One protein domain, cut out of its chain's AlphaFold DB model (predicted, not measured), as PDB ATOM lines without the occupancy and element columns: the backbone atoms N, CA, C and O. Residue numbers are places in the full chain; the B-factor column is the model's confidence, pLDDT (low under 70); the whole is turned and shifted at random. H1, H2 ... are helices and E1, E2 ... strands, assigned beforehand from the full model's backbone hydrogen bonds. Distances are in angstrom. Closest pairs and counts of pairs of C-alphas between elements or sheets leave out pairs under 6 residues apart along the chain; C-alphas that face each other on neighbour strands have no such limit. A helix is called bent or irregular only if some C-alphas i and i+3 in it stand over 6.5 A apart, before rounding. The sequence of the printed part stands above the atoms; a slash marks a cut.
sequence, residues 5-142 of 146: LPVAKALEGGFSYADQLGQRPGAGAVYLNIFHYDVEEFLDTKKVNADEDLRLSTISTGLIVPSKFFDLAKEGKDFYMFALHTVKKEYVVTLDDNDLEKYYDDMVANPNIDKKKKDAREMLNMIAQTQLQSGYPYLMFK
ATOM      1  N   LEU A   5     -44.249 -37.707  40.413       93.25
ATOM      2  CA  LEU A   5     -43.261 -38.208  41.380       93.25
ATOM      3  C   LEU A   5     -43.589 -37.890  42.846       93.25
ATOM      4  O   LEU A   5     -43.525 -38.808  43.663       93.25
ATOM      5  N   PRO A   6     -44.006 -36.661  43.223       93.19
ATOM      6  CA  PRO A   6     -44.342 -36.373  44.617       93.19
ATOM      7  C   PRO A   6     -45.522 -37.206  45.125       93.19
ATOM      8  O   PRO A   6     -45.582 -37.535  46.307       93.19
ATOM      9  N   VAL A   7     -46.451 -37.571  44.235       94.25
ATOM     10  CA  VAL A   7     -47.582 -38.444  44.570       94.25
ATOM     11  C   VAL A   7     -47.088 -39.866  44.820       94.25
ATOM     12  O   VAL A   7     -47.421 -40.451  45.847       94.25
ATOM     13  N   ALA A   8     -46.241 -40.401  43.936       94.88
ATOM     14  CA  ALA A   8     -45.636 -41.718  44.123       94.88
ATOM     15  C   ALA A   8     -44.808 -41.791  45.419       94.88
ATOM     16  O   ALA A   8     -44.904 -42.771  46.158       94.88
ATOM     17  N   LYS A   9     -44.068 -40.725  45.748       93.50
ATOM     18  CA  LYS A   9     -43.286 -40.633  46.986       93.50
ATOM     19  C   LYS A   9     -44.168 -40.591  48.236       93.50
ATOM     20  O   LYS A   9     -43.874 -41.259  49.224       93.50
ATOM     21  N   ALA A  10     -45.279 -39.856  48.188       93.25
ATOM     22  CA  ALA A  10     -46.254 -39.844  49.276       93.25
ATOM     23  C   ALA A  10     -46.891 -41.230  49.491       93.25
ATOM     24  O   ALA A  10     -47.048 -41.659  50.634       93.25
ATOM     25  N   LEU A  11     -47.204 -41.955  48.408       94.25
ATOM     26  CA  LEU A  11     -47.706 -43.332  48.479       94.25
ATOM     27  C   LEU A  11     -46.668 -44.283  49.089       94.25
ATOM     28  O   LEU A  11     -47.014 -45.070  49.965       94.25
ATOM     29  N   GLU A  12     -45.402 -44.181  48.681       92.69
ATOM     30  CA  GLU A  12     -44.297 -44.954  49.261       92.69
ATOM     31  C   GLU A  12     -44.189 -44.751  50.780       92.69
ATOM     32  O   GLU A  12     -44.089 -45.723  51.534       92.69
ATOM     33  N   GLY A  13     -44.273 -43.498  51.240       91.44
ATOM     34  CA  GLY A  13     -44.300 -43.173  52.666       91.44
ATOM     35  C   GLY A  13     -45.509 -43.783  53.384       91.44
ATOM     36  O   GLY A  13     -45.369 -44.323  54.479       91.44
ATOM     37  N   GLY A  14     -46.680 -43.771  52.740       91.19
ATOM     38  CA  GLY A  14     -47.897 -44.405  53.252       91.19
ATOM     39  C   GLY A  14     -47.769 -45.922  53.426       91.19
ATOM     40  O   GLY A  14     -48.102 -46.441  54.490       91.19
ATOM     41  N   PHE A  15     -47.239 -46.634  52.427       88.75
ATOM     42  CA  PHE A  15     -46.991 -48.081  52.520       88.75
ATOM     43  C   PHE A  15     -45.910 -48.423  53.544       88.75
ATOM     44  O   PHE A  15     -46.005 -49.438  54.227       88.75
ATOM     45  N   SER A  16     -44.902 -47.561  53.678       85.00
ATOM     46  CA  SER A  16     -43.843 -47.745  54.670       85.00
ATOM     47  C   SER A  16     -44.356 -47.549  56.102       85.00
ATOM     48  O   SER A  16     -43.857 -48.198  57.013       85.00
ATOM     49  N   TYR A  17     -45.359 -46.685  56.305       85.12
ATOM     50  CA  TYR A  17     -46.041 -46.507  57.593       85.12
ATOM     51  C   TYR A  17     -47.006 -47.658  57.919       85.12
ATOM     52  O   TYR A  17     -47.079 -48.104  59.062       85.12
ATOM     53  N   ALA A  18     -47.767 -48.128  56.928       80.62
ATOM     54  CA  ALA A  18     -48.740 -49.202  57.091       80.62
ATOM     55  C   ALA A  18     -48.058 -50.581  57.024       80.62
ATOM     56  O   ALA A  18     -48.155 -51.291  56.022       80.62
ATOM     57  N   ASP A  19     -47.356 -50.954  58.096       80.31
ATOM     58  CA  ASP A  19     -46.702 -52.255  58.224       80.31
ATOM     59  C   ASP A  19     -47.558 -53.283  58.991       80.31
ATOM     60  O   ASP A  19     -48.514 -52.965  59.705       80.31
ATOM     61  N   GLN A  20     -47.246 -54.567  58.811       78.38
ATOM     62  CA  GLN A  20     -47.935 -55.661  59.496       78.38
ATOM     63  C   GLN A  20     -47.445 -55.780  60.952       78.38
ATOM     64  O   GLN A  20     -46.805 -56.769  61.307       78.38
ATOM     65  N   LEU A  21     -47.712 -54.771  61.793       79.94
ATOM     66  CA  LEU A  21     -47.273 -54.710  63.199       79.94
ATOM     67  C   LEU A  21     -45.744 -54.871  63.346       79.94
ATOM     68  O   LEU A  21     -45.266 -55.623  64.196       79.94
ATOM     69  N   GLY A  22     -44.976 -54.232  62.464       74.25
ATOM     70  CA  GLY A  22     -43.513 -54.306  62.419       74.25
ATOM     71  C   GLY A  22     -42.928 -55.615  61.870       74.25
ATOM     72  O   GLY A  22     -41.709 -55.765  61.837       74.25
ATOM     73  N   GLN A  23     -43.755 -56.579  61.439       75.75
ATOM     74  CA  GLN A  23     -43.278 -57.877  60.925       75.75
ATOM     75  C   GLN A  23     -42.930 -57.841  59.434       75.75
ATOM     76  O   GLN A  23     -42.006 -58.526  58.994       75.75
ATOM     77  N   ARG A  24     -43.698 -57.087  58.637       79.06
ATOM     78  CA  ARG A  24     -43.510 -56.958  57.187       79.06
ATOM     79  C   ARG A  24     -43.826 -55.532  56.744       79.06
ATOM     80  O   ARG A  24     -44.927 -55.072  57.053       79.06
ATOM     81  N   PRO A  25     -42.915 -54.865  56.011       78.94
ATOM     82  CA  PRO A  25     -43.214 -53.584  55.387       78.94
ATOM     83  C   PRO A  25     -44.434 -53.703  54.472       78.94
ATOM     84  O   PRO A  25     -44.616 -54.737  53.817       78.94
ATOM     85  N   GLY A  26     -45.251 -52.653  54.408       85.31
ATOM     86  CA  GLY A  26     -46.297 -52.568  53.399       85.31
ATOM     87  C   GLY A  26     -45.689 -52.604  51.997       85.31
ATOM     88  O   GLY A  26     -44.600 -52.081  51.753       85.31
ATOM     89  N   ALA A  27     -46.392 -53.249  51.072       88.25
ATOM     90  CA  ALA A  27     -45.985 -53.351  49.678       88.25
ATOM     91  C   ALA A  27     -46.977 -52.590  48.800       88.25
ATOM     92  O   ALA A  27     -48.191 -52.705  48.973       88.25
ATOM     93  N   GLY A  28     -46.450 -51.841  47.839       92.81
ATOM     94  CA  GLY A  28     -47.236 -51.100  46.867       92.81
ATOM     95  C   GLY A  28     -46.584 -51.154  45.496       92.81
ATOM     96  O   GLY A  28     -45.371 -51.336  45.383       92.81
ATOM     97  N   ALA A  29     -47.393 -50.969  44.460       95.88
ATOM     98  CA  ALA A  29     -46.920 -50.803  43.098       95.88
ATOM     99  C   ALA A  29     -47.619 -49.603  42.461       95.88
ATOM    100  O   ALA A  29     -48.825 -49.420  42.628       95.88
ATOM    101  N   VAL A  30     -46.859 -48.803  41.721       97.06
ATOM    102  CA  VAL A  30     -47.384 -47.704  40.909       97.06
ATOM    103  C   VAL A  30     -47.123 -47.992  39.443       97.06
ATOM    104  O   VAL A  30     -46.026 -48.400  39.064       97.06
ATOM    105  N   TYR A  31     -48.149 -47.780  38.625       97.06
ATOM    106  CA  TYR A  31     -48.084 -47.961  37.184       97.06
ATOM    107  C   TYR A  31     -48.262 -46.623  36.486       97.06
ATOM    108  O   TYR A  31     -49.089 -45.809  36.897       97.06
ATOM    109  N   LEU A  32     -47.492 -46.419  35.422       96.44
ATOM    110  CA  LEU A  32     -47.599 -45.247  34.568       96.44
ATOM    111  C   LEU A  32     -47.685 -45.680  33.105       96.44
ATOM    112  O   LEU A  32     -47.006 -46.617  32.684       96.44
ATOM    113  N   ASN A  33     -48.523 -45.012  32.319       95.38
ATOM    114  CA  ASN A  33     -48.549 -45.234  30.879       95.38
ATOM    115  C   ASN A  33     -47.215 -44.798  30.266       95.38
ATOM    116  O   ASN A  33     -46.708 -43.724  30.592       95.38
ATOM    117  N   ILE A  34     -46.660 -45.607  29.364       96.81
ATOM    118  CA  ILE A  34     -45.400 -45.274  28.703       96.81
ATOM    119  C   ILE A  34     -45.477 -43.929  27.971       96.81
ATOM    120  O   ILE A  34     -44.527 -43.168  28.029       96.81
ATOM    121  N   PHE A  35     -46.617 -43.572  27.374       95.94
ATOM    122  CA  PHE A  35     -46.820 -42.304  26.660       95.94
ATOM    123  C   PHE A  35     -47.014 -41.091  27.590       95.94
ATOM    124  O   PHE A  35     -47.311 -39.993  27.118       95.94
ATOM    125  N   HIS A  36     -46.875 -41.252  28.908       95.69
ATOM    126  CA  HIS A  36     -47.016 -40.159  29.864       95.69
ATOM    127  C   HIS A  36     -45.802 -39.213  29.840       95.69
ATOM    128  O   HIS A  36     -44.658 -39.655  29.821       95.69
ATOM    129  N   TYR A  37     -46.042 -37.900  29.920       95.69
ATOM    130  CA  TYR A  37     -45.001 -36.854  29.868       95.69
ATOM    131  C   TYR A  37     -43.847 -37.009  30.874       95.69
ATOM    132  O   TYR A  37     -42.717 -36.624  30.579       95.69
ATOM    133  N   ASP A  38     -44.153 -37.544  32.055       95.94
ATOM    134  CA  ASP A  38     -43.209 -37.725  33.171       95.94
ATOM    135  C   ASP A  38     -42.574 -39.135  33.211       95.94
ATOM    136  O   ASP A  38     -42.019 -39.533  34.233       95.94
ATOM    137  N   VAL A  39     -42.727 -39.957  32.161       97.00
ATOM    138  CA  VAL A  39     -42.284 -41.366  32.194       97.00
ATOM    139  C   VAL A  39     -40.769 -41.514  32.342       97.00
ATOM    140  O   VAL A  39     -40.311 -42.432  33.020       97.00
ATOM    141  N   GLU A  40     -39.981 -40.620  31.741       95.88
ATOM    142  CA  GLU A  40     -38.520 -40.676  31.837       95.88
ATOM    143  C   GLU A  40     -38.080 -40.381  33.270       95.88
ATOM    144  O   GLU A  40     -37.339 -41.158  33.869       95.88
ATOM    145  N   GLU A  41     -38.627 -39.319  33.863       94.94
ATOM    146  CA  GLU A  41     -38.375 -38.972  35.258       94.94
ATOM    147  C   GLU A  41     -38.870 -40.069  36.216       94.94
ATOM    148  O   GLU A  41     -38.239 -40.337  37.238       94.94
ATOM    149  N   PHE A  42     -39.969 -40.751  35.879       96.50
ATOM    150  CA  PHE A  42     -40.469 -41.901  36.627       96.50
ATOM    151  C   PHE A  42     -39.500 -43.089  36.602       96.50
ATOM    152  O   PHE A  42     -39.246 -43.683  37.651       96.50
ATOM    153  N   LEU A  43     -38.918 -43.417  35.445       95.94
ATOM    154  CA  LEU A  43     -37.894 -44.463  35.333       95.94
ATOM    155  C   LEU A  43     -36.618 -44.095  36.096       95.94
ATOM    156  O   LEU A  43     -36.033 -44.943  36.774       95.94
ATOM    157  N   ASP A  44     -36.230 -42.822  36.054       94.06
ATOM    158  CA  ASP A  44     -35.041 -42.322  36.740       94.06
ATOM    159  C   ASP A  44     -35.105 -42.508  38.260       94.06
ATOM    160  O   ASP A  44     -34.068 -42.730  38.885       94.06
ATOM    161  N   THR A  45     -36.301 -42.543  38.861       95.00
ATOM    162  CA  THR A  45     -36.467 -42.782  40.309       95.00
ATOM    163  C   THR A  45     -35.930 -44.128  40.803       95.00
ATOM    164  O   THR A  45     -35.736 -44.302  42.009       95.00
ATOM    165  N   LYS A  46     -35.700 -45.090  39.898       93.00
ATOM    166  CA  LYS A  46     -35.148 -46.416  40.210       93.00
ATOM    167  C   LYS A  46     -33.644 -46.528  39.998       93.00
ATOM    168  O   LYS A  46     -33.060 -47.540  40.394       93.00
ATOM    169  N   LYS A  47     -33.003 -45.510  39.421       88.56
ATOM    170  CA  LYS A  47     -31.549 -45.493  39.252       88.56
ATOM    171  C   LYS A  47     -30.853 -45.440  40.609       88.56
ATOM    172  O   LYS A  47     -31.319 -44.807  41.555       88.56
ATOM    173  N   VAL A  48     -29.698 -46.098  40.698       80.75
ATOM    174  CA  VAL A  48     -28.911 -46.177  41.944       80.75
ATOM    175  C   VAL A  48     -28.420 -44.797  42.393       80.75
ATOM    176  O   VAL A  48     -28.314 -44.545  43.588       80.75
ATOM    177  N   ASN A  49     -28.150 -43.907  41.439       84.44
ATOM    178  CA  ASN A  49     -27.643 -42.552  41.653       84.44
ATOM    179  C   ASN A  49     -28.733 -41.464  41.598       84.44
ATOM    180  O   ASN A  49     -28.400 -40.299  41.386       84.44
ATOM    181  N   ALA A  50     -30.010 -41.829  41.729       83.44
ATOM    182  CA  ALA A  50     -31.089 -40.851  41.831       83.44
ATOM    183  C   ALA A  50     -30.991 -40.049  43.141       83.44
ATOM    184  O   ALA A  50     -30.562 -40.588  44.163       83.44
ATOM    185  N   ASP A  51     -31.424 -38.785  43.104       85.62
ATOM    186  CA  ASP A  51     -31.576 -37.942  44.297       85.62
ATOM    187  C   ASP A  51     -32.486 -38.643  45.320       85.62
ATOM    188  O   ASP A  51     -33.540 -39.170  44.947       85.62
ATOM    189  N   GLU A  52     -32.089 -38.675  46.595       82.31
ATOM    190  CA  GLU A  52     -32.832 -39.371  47.653       82.31
ATOM    191  C   GLU A  52     -34.273 -38.863  47.784       82.31
ATOM    192  O   GLU A  52     -35.184 -39.663  48.026       82.31
ATOM    193  N   ASP A  53     -34.494 -37.569  47.540       83.69
ATOM    194  CA  ASP A  53     -35.816 -36.949  47.636       83.69
ATOM    195  C   ASP A  53     -36.776 -37.435  46.533       83.69
ATOM    196  O   ASP A  53     -37.996 -37.449  46.720       83.69
ATOM    197  N   LEU A  54     -36.238 -37.874  45.391       84.44
ATOM    198  CA  LEU A  54     -37.007 -38.351  44.234       84.44
ATOM    199  C   LEU A  54     -36.979 -39.872  44.075       84.44
ATOM    200  O   LEU A  54     -37.822 -40.439  43.376       84.44
ATOM    201  N   ARG A  55     -36.020 -40.549  44.708       92.25
ATOM    202  CA  ARG A  55     -35.833 -41.993  44.594       92.25
ATOM    203  C   ARG A  55     -37.013 -42.748  45.203       92.25
ATOM    204  O   ARG A  55     -37.389 -42.508  46.348       92.25
ATOM    205  N   LEU A  56     -37.546 -43.712  44.454       93.25
ATOM    206  CA  LEU A  56     -38.591 -44.636  44.905       93.25
ATOM    207  C   LEU A  56     -37.927 -45.955  45.307       93.25
ATOM    208  O   LEU A  56     -37.685 -46.831  44.472       93.25
ATOM    209  N   SER A  57     -37.537 -46.074  46.572       88.12
ATOM    210  CA  SER A  57     -36.724 -47.179  47.078       88.12
ATOM    211  C   SER A  57     -37.521 -48.454  47.351       88.12
ATOM    212  O   SER A  57     -37.033 -49.540  47.038       88.12
ATOM    213  N   THR A  58     -38.734 -48.349  47.894       90.12
ATOM    214  CA  THR A  58     -39.504 -49.501  48.391       90.12
ATOM    215  C   THR A  58     -40.740 -49.794  47.556       90.12
ATOM    216  O   THR A  58     -41.112 -50.959  47.424       90.12
ATOM    217  N   ILE A  59     -41.352 -48.782  46.934       93.88
ATOM    218  CA  ILE A  59     -42.539 -48.994  46.098       93.88
ATOM    219  C   ILE A  59     -42.149 -49.572  44.732       93.88
ATOM    220  O   ILE A  59     -41.252 -49.061  44.062       93.88
ATOM    221  N   SER A  60     -42.797 -50.645  44.289       95.81
ATOM    222  CA  SER A  60     -42.567 -51.229  42.964       95.81
ATOM    223  C   SER A  60     -43.043 -50.281  41.858       95.81
ATOM    224  O   SER A  60     -44.032 -49.566  42.025       95.81
ATOM    225  N   THR A  61     -42.370 -50.286  40.707       97.62
ATOM    226  CA  THR A  61     -42.769 -49.475  39.546       97.62
ATOM    227  C   THR A  61     -43.144 -50.361  38.366       97.62
ATOM    228  O   THR A  61     -42.563 -51.427  38.151       97.62
ATOM    229  N   GLY A  62     -44.132 -49.923  37.593       98.06
ATOM    230  CA  GLY A  62     -44.614 -50.606  36.404       98.06
ATOM    231  C   GLY A  62     -44.935 -49.633  35.277       98.06
ATOM    232  O   GLY A  62     -45.256 -48.469  35.514       98.06
ATOM    233  N   LEU A  63     -44.853 -50.121  34.044       97.88
ATOM    234  CA  LEU A  63     -45.294 -49.417  32.852       97.88
ATOM    235  C   LEU A  63     -46.462 -50.148  32.203       97.88
ATOM    236  O   LEU A  63     -46.431 -51.369  32.030       97.88
ATOM    237  N   ILE A  64     -47.464 -49.374  31.800       95.44
ATOM    238  CA  ILE A  64     -48.520 -49.818  30.891       95.44
ATOM    239  C   ILE A  64     -48.066 -49.458  29.480       95.44
ATOM    240  O   ILE A  64     -47.805 -48.289  29.187       95.44
ATOM    241  N   VAL A  65     -47.940 -50.463  28.619       95.25
ATOM    242  CA  VAL A  65     -47.338 -50.340  27.290       95.25
ATOM    243  C   VAL A  65     -48.347 -50.790  26.229       95.25
ATOM    244  O   VAL A  65     -48.599 -51.989  26.097       95.25
ATOM    245  N   PRO A  66     -48.948 -49.846  25.490       93.38
ATOM    246  CA  PRO A  66     -49.738 -50.138  24.295       93.38
ATOM    247  C   PRO A  66     -48.871 -50.619  23.123       93.38
ATOM    248  O   PRO A  66     -47.704 -50.237  23.003       93.38
ATOM    249  N   SER A  67     -49.466 -51.388  22.214       92.81
ATOM    250  CA  SER A  67     -48.831 -51.991  21.032       92.81
ATOM    251  C   SER A  67     -48.210 -50.949  20.109       92.81
ATOM    252  O   SER A  67     -47.085 -51.140  19.645       92.81
ATOM    253  N   LYS A  68     -48.856 -49.782  19.977       94.19
ATOM    254  CA  LYS A  68     -48.344 -48.628  19.220       94.19
ATOM    255  C   LYS A  68     -46.892 -48.278  19.568       94.19
ATOM    256  O   LYS A  68     -46.135 -47.883  18.687       94.19
ATOM    257  N   PHE A  69     -46.473 -48.424  20.829       96.06
ATOM    258  CA  PHE A  69     -45.080 -48.168  21.212       96.06
ATOM    259  C   PHE A  69     -44.105 -49.150  20.546       96.06
ATOM    260  O   PHE A  69     -43.054 -48.745  20.045       96.06
ATOM    261  N   PHE A  70     -44.456 -50.435  20.508       95.06
ATOM    262  CA  PHE A  70     -43.631 -51.458  19.874       95.06
ATOM    263  C   PHE A  70     -43.571 -51.296  18.358       95.06
ATOM    264  O   PHE A  70     -42.502 -51.503  17.785       95.06
ATOM    265  N   ASP A  71     -44.659 -50.864  17.720       95.38
ATOM    266  CA  ASP A  71     -44.658 -50.553  16.287       95.38
ATOM    267  C   ASP A  71     -43.676 -49.424  15.966       95.38
ATOM    268  O   ASP A  71     -42.825 -49.568  15.085       95.38
ATOM    269  N   LEU A  72     -43.706 -48.338  16.750       96.75
ATOM    270  CA  LEU A  72     -42.759 -47.228  16.611       96.75
ATOM    271  C   LEU A  72     -41.310 -47.700  16.790       96.75
ATOM    272  O   LEU A  72     -40.443 -47.369  15.980       96.75
ATOM    273  N   ALA A  73     -41.040 -48.518  17.809       97.25
ATOM    274  CA  ALA A  73     -39.703 -49.051  18.063       97.25
ATOM    275  C   ALA A  73     -39.210 -49.992  16.955       97.25
ATOM    276  O   ALA A  73     -38.046 -49.926  16.538       97.25
ATOM    277  N   LYS A  74     -40.094 -50.854  16.445       97.12
ATOM    278  CA  LYS A  74     -39.807 -51.767  15.334       97.12
ATOM    279  C   LYS A  74     -39.426 -50.982  14.084       97.12
ATOM    280  O   LYS A  74     -38.398 -51.275  13.470       97.12
ATOM    281  N   GLU A  75     -40.196 -49.948  13.768       97.19
ATOM    282  CA  GLU A  75     -39.993 -49.080  12.607       97.19
ATOM    283  C   GLU A  75     -38.845 -48.072  12.779       97.19
ATOM    284  O   GLU A  75     -38.423 -47.467  11.798       97.19
ATOM    285  N   GLY A  76     -38.301 -47.913  13.992       96.12
ATOM    286  CA  GLY A  76     -37.248 -46.933  14.277       96.12
ATOM    287  C   GLY A  76     -37.751 -45.490  14.187       96.12
ATOM    288  O   GLY A  76     -37.054 -44.624  13.664       96.12
ATOM    289  N   LYS A  77     -38.992 -45.257  14.623       97.31
ATOM    290  CA  LYS A  77     -39.649 -43.947  14.613       97.31
ATOM    291  C   LYS A  77     -39.493 -43.219  15.945       97.31
ATOM    292  O   LYS A  77     -39.263 -43.821  16.995       97.31
ATOM    293  N   ASP A  78     -39.723 -41.911  15.881       97.69
ATOM    294  CA  ASP A  78     -39.865 -41.070  17.060       97.69
ATOM    295  C   ASP A  78     -41.092 -41.487  17.890       97.69
ATOM    296  O   ASP A  78     -42.198 -41.706  17.384       97.69
ATOM    297  N   PHE A  79     -40.879 -41.535  19.195       96.00
ATOM    298  CA  PHE A  79     -41.858 -41.759  20.239       96.00
ATOM    299  C   PHE A  79     -42.157 -40.437  20.952       96.00
ATOM    300  O   PHE A  79     -41.244 -39.711  21.359       96.00
ATOM    301  N   TYR A  80     -43.442 -40.118  21.098       97.12
ATOM    302  CA  TYR A  80     -43.897 -38.891  21.750       97.12
ATOM    303  C   TYR A  80     -44.590 -39.184  23.078       97.12
ATOM    304  O   TYR A  80     -45.427 -40.075  23.166       97.12
ATOM    305  N   MET A  81     -44.262 -38.396  24.099       96.50
ATOM    306  CA  MET A  81     -44.847 -38.466  25.441       96.50
ATOM    307  C   MET A  81     -45.688 -37.217  25.682       96.50
ATOM    308  O   MET A  81     -45.215 -36.110  25.428       96.50
ATOM    309  N   PHE A  82     -46.913 -37.369  26.178       94.94
ATOM    310  CA  PHE A  82     -47.914 -36.302  26.194       94.94
ATOM    311  C   PHE A  82     -48.276 -35.858  27.605       94.94
ATOM    312  O   PHE A  82     -48.444 -36.673  28.518       94.94
ATOM    313  N   ALA A  83     -48.459 -34.549  27.781       93.19
ATOM    314  CA  ALA A  83     -48.961 -34.001  29.031       93.19
ATOM    315  C   ALA A  83     -50.473 -34.243  29.145       93.19
ATOM    316  O   ALA A  83     -51.267 -33.690  28.386       93.19
ATOM    317  N   LEU A  84     -50.903 -35.014  30.149       89.38
ATOM    318  CA  LEU A  84     -52.321 -35.364  30.331       89.38
ATOM    319  C   LEU A  84     -53.246 -34.145  30.406       89.38
ATOM    320  O   LEU A  84     -54.401 -34.205  29.994       89.38
ATOM    321  N   HIS A  85     -52.749 -33.032  30.949       89.75
ATOM    322  CA  HIS A  85     -53.550 -31.832  31.143       89.75
ATOM    323  C   HIS A  85     -53.918 -31.135  29.822       89.75
ATOM    324  O   HIS A  85     -55.029 -30.619  29.720       89.75
ATOM    325  N   THR A  86     -53.022 -31.111  28.829       91.50
ATOM    326  CA  THR A  86     -53.310 -30.556  27.498       91.50
ATOM    327  C   THR A  86     -54.133 -31.541  26.679       91.50
ATOM    328  O   THR A  86     -55.128 -31.139  26.086       91.50
ATOM    329  N   VAL A  87     -53.822 -32.842  26.753       89.19
ATOM    330  CA  VAL A  87     -54.627 -33.900  26.114       89.19
ATOM    331  C   VAL A  87     -56.084 -33.841  26.578       89.19
ATOM    332  O   VAL A  87     -56.993 -33.801  25.753       89.19
ATOM    333  N   LYS A  88     -56.327 -33.748  27.893       87.88
ATOM    334  CA  LYS A  88     -57.688 -33.674  28.448       87.88
ATOM    335  C   LYS A  88     -58.441 -32.416  28.007       87.88
ATOM    336  O   LYS A  88     -59.659 -32.467  27.871       87.88
ATOM    337  N   LYS A  89     -57.749 -31.289  27.805       88.81
ATOM    338  CA  LYS A  89     -58.376 -30.052  27.308       88.81
ATOM    339  C   LYS A  89     -58.835 -30.191  25.858       88.81
ATOM    340  O   LYS A  89     -59.922 -29.724  25.543       88.81
ATOM    341  N   GLU A  90     -58.033 -30.840  25.017       88.25
ATOM    342  CA  GLU A  90     -58.318 -30.981  23.584       88.25
ATOM    343  C   GLU A  90     -59.308 -32.119  23.286       88.25
ATOM    344  O   GLU A  90     -60.211 -31.946  22.473       88.25
ATOM    345  N   TYR A  91     -59.180 -33.272  23.955       79.88
ATOM    346  CA  TYR A  91     -59.954 -34.481  23.633       79.88
ATOM    347  C   TYR A  91     -61.058 -34.810  24.646       79.88
ATOM    348  O   TYR A  91     -61.846 -35.716  24.405       79.88
ATOM    349  N   VAL A  92     -61.144 -34.104  25.784       69.38
ATOM    350  CA  VAL A  92     -62.149 -34.312  26.858       69.38
ATOM    351  C   VAL A  92     -62.081 -35.698  27.540       69.38
ATOM    352  O   VAL A  92     -62.757 -35.944  28.536       69.38
ATOM    353  N   VAL A  93     -61.188 -36.578  27.090       69.88
ATOM    354  CA  VAL A  93     -60.896 -37.900  27.661       69.88
ATOM    355  C   VAL A  93     -59.439 -37.989  28.116       69.88
ATOM    356  O   VAL A  93     -58.590 -37.188  27.714       69.88
ATOM    357  N   THR A  94     -59.142 -38.929  29.016       70.50
ATOM    358  CA  THR A  94     -57.771 -39.141  29.492       70.50
ATOM    359  C   THR A  94     -56.971 -39.964  28.480       70.50
ATOM    360  O   THR A  94     -57.535 -40.650  27.630       70.50
ATOM    361  N   LEU A  95     -55.642 -39.886  28.537       70.94
ATOM    362  CA  LEU A  95     -54.769 -40.650  27.637       70.94
ATOM    363  C   LEU A  95     -54.961 -42.171  27.787       70.94
ATOM    364  O   LEU A  95     -54.822 -42.900  26.811       70.94
ATOM    365  N   ASP A  96     -55.330 -42.638  28.981       70.00
ATOM    366  CA  ASP A  96     -55.544 -44.061  29.256       70.00
ATOM    367  C   ASP A  96     -56.886 -44.583  28.723       70.00
ATOM    368  O   ASP A  96     -56.978 -45.759  28.357       70.00
ATOM    369  N   ASP A  97     -57.881 -43.697  28.600       71.62
ATOM    370  CA  ASP A  97     -59.210 -43.991  28.045       71.62
ATOM    371  C   ASP A  97     -59.277 -43.809  26.518       71.62
ATOM    372  O   ASP A  97     -60.265 -44.183  25.887       71.62
ATOM    373  N   ASN A  98     -58.243 -43.218  25.912       69.31
ATOM    374  CA  ASN A  98     -58.160 -43.037  24.467       69.31
ATOM    375  C   ASN A  98     -57.673 -44.302  23.757       69.31
ATOM    376  O   ASN A  98     -56.774 -45.009  24.222       69.31
ATOM    377  N   ASP A  99     -58.203 -44.506  22.553       80.62
ATOM    378  CA  ASP A  99     -57.616 -45.407  21.569       80.62
ATOM    379  C   ASP A  99     -56.335 -44.767  21.010       80.62
ATOM    380  O   ASP A  99     -56.354 -43.951  20.083       80.62
ATOM    381  N   LEU A 100     -55.208 -45.089  21.646       82.31
ATOM    382  CA  LEU A 100     -53.900 -44.560  21.277       82.31
ATOM    383  C   LEU A 100     -53.501 -44.948  19.853       82.31
ATOM    384  O   LEU A 100     -52.804 -44.168  19.214       82.31
ATOM    385  N   GLU A 101     -53.938 -46.091  19.322       81.06
ATOM    386  CA  GLU A 101     -53.620 -46.443  17.935       81.06
ATOM    387  C   GLU A 101     -54.236 -45.445  16.959       81.06
ATOM    388  O   GLU A 101     -53.569 -45.006  16.019       81.06
ATOM    389  N   LYS A 102     -55.479 -45.039  17.231       83.94
ATOM    390  CA  LYS A 102     -56.230 -44.107  16.392       83.94
ATOM    391  C   LYS A 102     -55.770 -42.657  16.535       83.94
ATOM    392  O   LYS A 102     -55.638 -41.964  15.534       83.94
ATOM    393  N   TYR A 103     -55.565 -42.186  17.764       86.94
ATOM    394  CA  TYR A 103     -55.364 -40.757  18.035       86.94
ATOM    395  C   TYR A 103     -53.897 -40.339  18.153       86.94
ATOM    396  O   TYR A 103     -53.621 -39.145  18.262       86.94
ATOM    397  N   TYR A 104     -52.942 -41.277  18.153       91.56
ATOM    398  CA  TYR A 104     -51.528 -40.938  18.339       91.56
ATOM    399  C   TYR A 104     -51.033 -39.906  17.326       91.56
ATOM    400  O   TYR A 104     -50.498 -38.877  17.727       91.56
ATOM    401  N   ASP A 105     -51.243 -40.145  16.033       92.38
ATOM    402  CA  ASP A 105     -50.713 -39.270  14.986       92.38
ATOM    403  C   ASP A 105     -51.380 -37.876  15.019       92.38
ATOM    404  O   ASP A 105     -50.697 -36.858  14.877       92.38
ATOM    405  N   ASP A 106     -52.673 -37.808  15.352       91.94
ATOM    406  CA  ASP A 106     -53.402 -36.549  15.569       91.94
ATOM    407  C   ASP A 106     -52.851 -35.772  16.777       91.94
ATOM    408  O   ASP A 106     -52.641 -34.557  16.719       91.94
ATOM    409  N   MET A 107     -52.554 -36.465  17.882       91.75
ATOM    410  CA  MET A 107     -51.937 -35.860  19.065       91.75
ATOM    411  C   MET A 107     -50.504 -35.380  18.786       91.75
ATOM    412  O   MET A 107     -50.088 -34.310  19.251       91.75
ATOM    413  N   VAL A 108     -49.744 -36.128  17.982       94.81
ATOM    414  CA  VAL A 108     -48.410 -35.723  17.517       94.81
ATOM    415  C   VAL A 108     -48.485 -34.497  16.604       94.81
ATOM    416  O   VAL A 108     -47.611 -33.634  16.697       94.81
ATOM    417  N   ALA A 109     -49.531 -34.338  15.796       95.38
ATOM    418  CA  ALA A 109     -49.701 -33.172  14.928       95.38
ATOM    419  C   ALA A 109     -50.259 -31.930  15.655       95.38
ATOM    420  O   ALA A 109     -49.946 -30.805  15.269       95.38
ATOM    421  N   ASN A 110     -51.053 -32.099  16.720       94.62
ATOM    422  CA  ASN A 110     -51.750 -30.985  17.375       94.62
ATOM    423  C   ASN A 110     -50.785 -30.061  18.165       94.62
ATOM    424  O   ASN A 110     -50.154 -30.520  19.122       94.62
ATOM    425  N   PRO A 111     -50.662 -28.761  17.826       95.38
ATOM    426  CA  PRO A 111     -49.756 -27.830  18.506       95.38
ATOM    427  C   PRO A 111     -50.206 -27.432  19.921       95.38
ATOM    428  O   PRO A 111     -49.385 -26.951  20.695       95.38
ATOM    429  N   ASN A 112     -51.475 -27.647  20.280       95.19
ATOM    430  CA  ASN A 112     -52.010 -27.339  21.612       95.19
ATOM    431  C   ASN A 112     -51.644 -28.403  22.661       95.19
ATOM    432  O   ASN A 112     -51.928 -28.231  23.847       95.19
ATOM    433  N   ILE A 113     -51.040 -29.517  22.235       93.69
ATOM    434  CA  ILE A 113     -50.630 -30.599  23.125       93.69
ATOM    435  C   ILE A 113     -49.141 -30.498  23.417       93.69
ATOM    436  O   ILE A 113     -48.302 -30.822  22.574       93.69
ATOM    437  N   ASP A 114     -48.828 -30.141  24.661       94.94
ATOM    438  CA  ASP A 114     -47.477 -30.275  25.194       94.94
ATOM    439  C   ASP A 114     -46.996 -31.728  25.112       94.94
ATOM    440  O   ASP A 114     -47.633 -32.657  25.624       94.94
ATOM    441  N   LYS A 115     -45.839 -31.911  24.473       95.19
ATOM    442  CA  LYS A 115     -45.241 -33.218  24.211       95.19
ATOM    443  C   LYS A 115     -43.721 -33.175  24.253       95.19
ATOM    444  O   LYS A 115     -43.110 -32.162  23.922       95.19
ATOM    445  N   LYS A 116     -43.119 -34.286  24.666       97.12
ATOM    446  CA  LYS A 116     -41.683 -34.564  24.549       97.12
ATOM    447  C   LYS A 116     -41.469 -35.600  23.457       97.12
ATOM    448  O   LYS A 116     -42.362 -36.397  23.182       97.12
ATOM    449  N   LYS A 117     -40.281 -35.593  22.860       97.25
ATOM    450  CA  LYS A 117     -39.889 -36.510  21.791       97.25
ATOM    451  C   LYS A 117     -38.659 -37.304  22.211       97.25
ATOM    452  O   LYS A 117     -37.727 -36.717  22.755       97.25
ATOM    453  N   LYS A 118     -38.641 -38.596  21.898       97.38
ATOM    454  CA  LYS A 118     -37.495 -39.490  22.082       97.38
ATOM    455  C   LYS A 118     -37.469 -40.532  20.969       97.38
ATOM    456  O   LYS A 118     -38.518 -40.856  20.426       97.38
ATOM    457  N   ASP A 119     -36.310 -41.090  20.646       98.12
ATOM    458  CA  ASP A 119     -36.276 -42.293  19.816       98.12
ATOM    459  C   ASP A 119     -36.909 -43.482  20.572       98.12
ATOM    460  O   ASP A 119     -36.658 -43.704  21.763       98.12
ATOM    461  N   ALA A 120     -37.760 -44.252  19.891       97.75
ATOM    462  CA  ALA A 120     -38.485 -45.354  20.519       97.75
ATOM    463  C   ALA A 120     -37.558 -46.500  20.976       97.75
ATOM    464  O   ALA A 120     -37.815 -47.142  21.999       97.75
ATOM    465  N   ARG A 121     -36.449 -46.754  20.267       97.62
ATOM    466  CA  ARG A 121     -35.459 -47.773  20.656       97.62
ATOM    467  C   ARG A 121     -34.591 -47.288  21.812       97.62
ATOM    468  O   ARG A 121     -34.252 -48.082  22.686       97.62
ATOM    469  N   GLU A 122     -34.278 -45.999  21.874       97.81
ATOM    470  CA  GLU A 122     -33.641 -45.396  23.047       97.81
ATOM    471  C   GLU A 122     -34.518 -45.515  24.295       97.81
ATOM    472  O   GLU A 122     -34.001 -45.816  25.372       97.81
ATOM    473  N   MET A 123     -35.839 -45.346  24.165       97.75
ATOM    474  CA  MET A 123     -36.771 -45.591  25.271       97.75
ATOM    475  C   MET A 123     -36.731 -47.056  25.730       97.75
ATOM    476  O   MET A 123     -36.629 -47.323  26.928       97.75
ATOM    477  N   LEU A 124     -36.731 -48.019  24.799       97.06
ATOM    478  CA  LEU A 124     -36.561 -49.440  25.131       97.06
ATOM    479  C   LEU A 124     -35.239 -49.713  25.859       97.06
ATOM    480  O   LEU A 124     -35.225 -50.429  26.860       97.06
ATOM    481  N   ASN A 125     -34.140 -49.120  25.389       97.06
ATOM    482  CA  ASN A 125     -32.836 -49.253  26.035       97.06
ATOM    483  C   ASN A 125     -32.858 -48.684  27.459       97.06
ATOM    484  O   ASN A 125     -32.326 -49.311  28.373       97.06
ATOM    485  N   MET A 126     -33.501 -47.534  27.670       96.44
ATOM    486  CA  MET A 126     -33.665 -46.933  28.997       96.44
ATOM    487  C   MET A 126     -34.475 -47.837  29.935       96.44
ATOM    488  O   MET A 126     -34.071 -48.047  31.081       96.44
ATOM    489  N   ILE A 127     -35.573 -48.429  29.455       97.44
ATOM    490  CA  ILE A 127     -36.372 -49.396  30.224       97.44
ATOM    491  C   ILE A 127     -35.515 -50.609  30.606       97.44
ATOM    492  O   ILE A 127     -35.450 -50.963  31.783       97.44
ATOM    493  N   ALA A 128     -34.803 -51.202  29.644       97.06
ATOM    494  CA  ALA A 128     -33.961 -52.375  29.877       97.06
ATOM    495  C   ALA A 128     -32.816 -52.093  30.866       97.06
ATOM    496  O   ALA A 128     -32.532 -52.908  31.744       97.06
ATOM    497  N   GLN A 129     -32.179 -50.922  30.772       96.06
ATOM    498  CA  GLN A 129     -31.149 -50.501  31.727       96.06
ATOM    499  C   GLN A 129     -31.720 -50.321  33.137       96.06
ATOM    500  O   GLN A 129     -31.095 -50.741  34.110       96.06
ATOM    501  N   THR A 130     -32.919 -49.746  33.253       95.31
ATOM    502  CA  THR A 130     -33.598 -49.574  34.545       95.31
ATOM    503  C   THR A 130     -33.930 -50.937  35.167       95.31
ATOM    504  O   THR A 130     -33.662 -51.154  36.355       95.31
ATOM    505  N   GLN A 131     -34.401 -51.891  34.352       96.12
ATOM    506  CA  GLN A 131     -34.663 -53.275  34.770       96.12
ATOM    507  C   GLN A 131     -33.392 -53.981  35.226       96.12
ATOM    508  O   GLN A 131     -33.404 -54.645  36.258       96.12
ATOM    509  N   LEU A 132     -32.282 -53.797  34.512       94.81
ATOM    510  CA  LEU A 132     -30.999 -54.379  34.893       94.81
ATOM    511  C   LEU A 132     -30.509 -53.861  36.254       94.81
ATOM    512  O   LEU A 132     -29.945 -54.622  37.034       94.81
ATOM    513  N   GLN A 133     -30.719 -52.576  36.545       91.69
ATOM    514  CA  GLN A 133     -30.256 -51.958  37.791       91.69
ATOM    515  C   GLN A 133     -31.136 -52.283  39.000       91.69
ATOM    516  O   GLN A 133     -30.629 -52.352  40.117       91.69
ATOM    517  N   SER A 134     -32.446 -52.435  38.795       92.50
ATOM    518  CA  SER A 134     -33.418 -52.437  39.898       92.50
ATOM    519  C   SER A 134     -34.396 -53.613  39.904       92.50
ATOM    520  O   SER A 134     -35.103 -53.802  40.890       92.50
ATOM    521  N   GLY A 135     -34.471 -54.389  38.822       94.25
ATOM    522  CA  GLY A 135     -35.524 -55.383  38.580       94.25
ATOM    523  C   GLY A 135     -36.850 -54.791  38.074       94.25
ATOM    524  O   GLY A 135     -37.770 -55.544  37.768       94.25
ATOM    525  N   TYR A 136     -36.949 -53.465  37.958       95.25
ATOM    526  CA  TYR A 136     -38.147 -52.713  37.572       95.25
ATOM    527  C   TYR A 136     -37.878 -51.822  36.348       95.25
ATOM    528  O   TYR A 136     -36.734 -51.439  36.129       95.25
ATOM    529  N   PRO A 137     -38.892 -51.424  35.561       97.56
ATOM    530  CA  PRO A 137     -40.324 -51.603  35.801       97.56
ATOM    531  C   PRO A 137     -40.869 -52.983  35.411       97.56
ATOM    532  O   PRO A 137     -40.344 -53.654  34.520       97.56
ATOM    533  N   TYR A 138     -41.989 -53.361  36.028       97.81
ATOM    534  CA  TYR A 138     -42.901 -54.356  35.458       97.81
ATOM    535  C   TYR A 138     -43.472 -53.846  34.133       97.81
ATOM    536  O   TYR A 138     -43.739 -52.654  34.007       97.81
ATOM    537  N   LEU A 139     -43.708 -54.725  33.161       97.19
ATOM    538  CA  LEU A 139     -44.331 -54.349  31.890       97.19
ATOM    539  C   LEU A 139     -45.704 -55.006  31.774       97.19
ATOM    540  O   LEU A 139     -45.821 -56.226  31.853       97.19
ATOM    541  N   MET A 140     -46.735 -54.188  31.580       95.38
ATOM    542  CA  MET A 140     -48.087 -54.625  31.256       95.38
ATOM    543  C   MET A 140     -48.380 -54.271  29.799       95.38
ATOM    544  O   MET A 140     -48.468 -53.094  29.456       95.38
ATOM    545  N   PHE A 141     -48.548 -55.278  28.942       93.19
ATOM    546  CA  PHE A 141     -48.934 -55.072  27.545       93.19
ATOM    547  C   PHE A 141     -50.450 -54.899  27.454       93.19
ATOM    548  O   PHE A 141     -51.185 -55.876  27.593       93.19
ATOM    549  N   LYS A 142     -50.907 -53.651  27.275       87.69
ATOM    550  CA  LYS A 142     -52.326 -53.265  27.395       87.69
ATOM    551  C   LYS A 142     -53.226 -54.087  26.466       87.69
ATOM    552  O   LYS A 142     -54.212 -54.644  26.931       87.69
TER     553      LYS A 142
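This is residues 5 to 142 of the 146 residues of the protein "Ribonucleotide-diphosphate reductase subunit alpha" of Enterobacteriaceae bacterium TzEc051 (UniProt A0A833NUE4). The model is elongated and has two parts: a small parallel sheet in which E2 lies between E1 and E5, with H1, H2 and H6 grazing it, and, beyond one end of its strands, an antiparallel pair, E3 and E4, with H3 and H5 packed on it. H6, the longest helix, starts at that pair and runs back past the parallel sheet; the loop after H1 makes one end of the long axis and H5 lies at the other. The 138 printed residues hold six named helices and five named strands, in the order H1 E1 H2 E2 H3 E3 H4 H5 E4 H6 E5, of mixed class. The whole is compact, with a radius of gyration of the C-alphas of 16.2 A, and spans 52 by 32 by 26 A.

In the largest sheet, E2, residues 60 to 65, is parallel to E1, residues 29 to 33, with N 62 and O 30 2.8 A apart, and to E5, residues 138 to 141, with N 63 and O 138 2.8 A apart. H2, residues 39 to 44, completes a strand-helix-strand unit, E1, H2, E2, two parallel neighbours joined through a helix by a right-handed crossover. H1, residues 5 to 17, only grazes this sheet; its closest C-alphas to E1 are those of Ala 8 and Val 30, 7.0 A. H6, residues 120 to 134, also only grazes it, and with residues 127 to 130 alone only just touches H2, with 3 pairs of C-alphas within 8 A, the closest those of Leu 43 and Thr 130, 6.7 A. With residues 120 to 124 alone H6 touches H3, residues 67 to 75, the closest C-alphas being those of Ala 73 and Ala 120, 4.6 A. E3, residues 78 to 82, is antiparallel to E4, residues 115 to 119, at 152 degrees, with N 79 and O 118 2.7 A apart. The closest C-alphas of E3 and H5, residues 100 to 109, are those of Tyr 80 and Val 108, 7.0 A. H4, residues 84 to 91, is close to H5 but not clearly touching, about perpendicular at 86 degrees, with the C-alphas of Val 87 and Met 107 closest at 7.8 A. Every O i to N i+4 pair is within hydrogen-bond range in H1, H2, H3, H4 and H6, but 4 of 6 in H5, which is irregular: C-alphas 102 and 105 are 7.5 A apart.

H1 begins at C-alpha 5, (-43.261, -38.208, 41.380), and is 18.4 A long. E2 measures 16.4 A and H6 21.2 A. E5 ends at C-alpha 141, (-48.934, -55.072, 27.545).

The two C-alphas farthest apart are those of Leu 21 and Ala 109, 52.9 A. The printed part has no cut. The links H1 to E1 and H2 to E2 are long. Mean pLDDT of the printed part is 91.1; residues 92 to 93 and residue 98 are under 70.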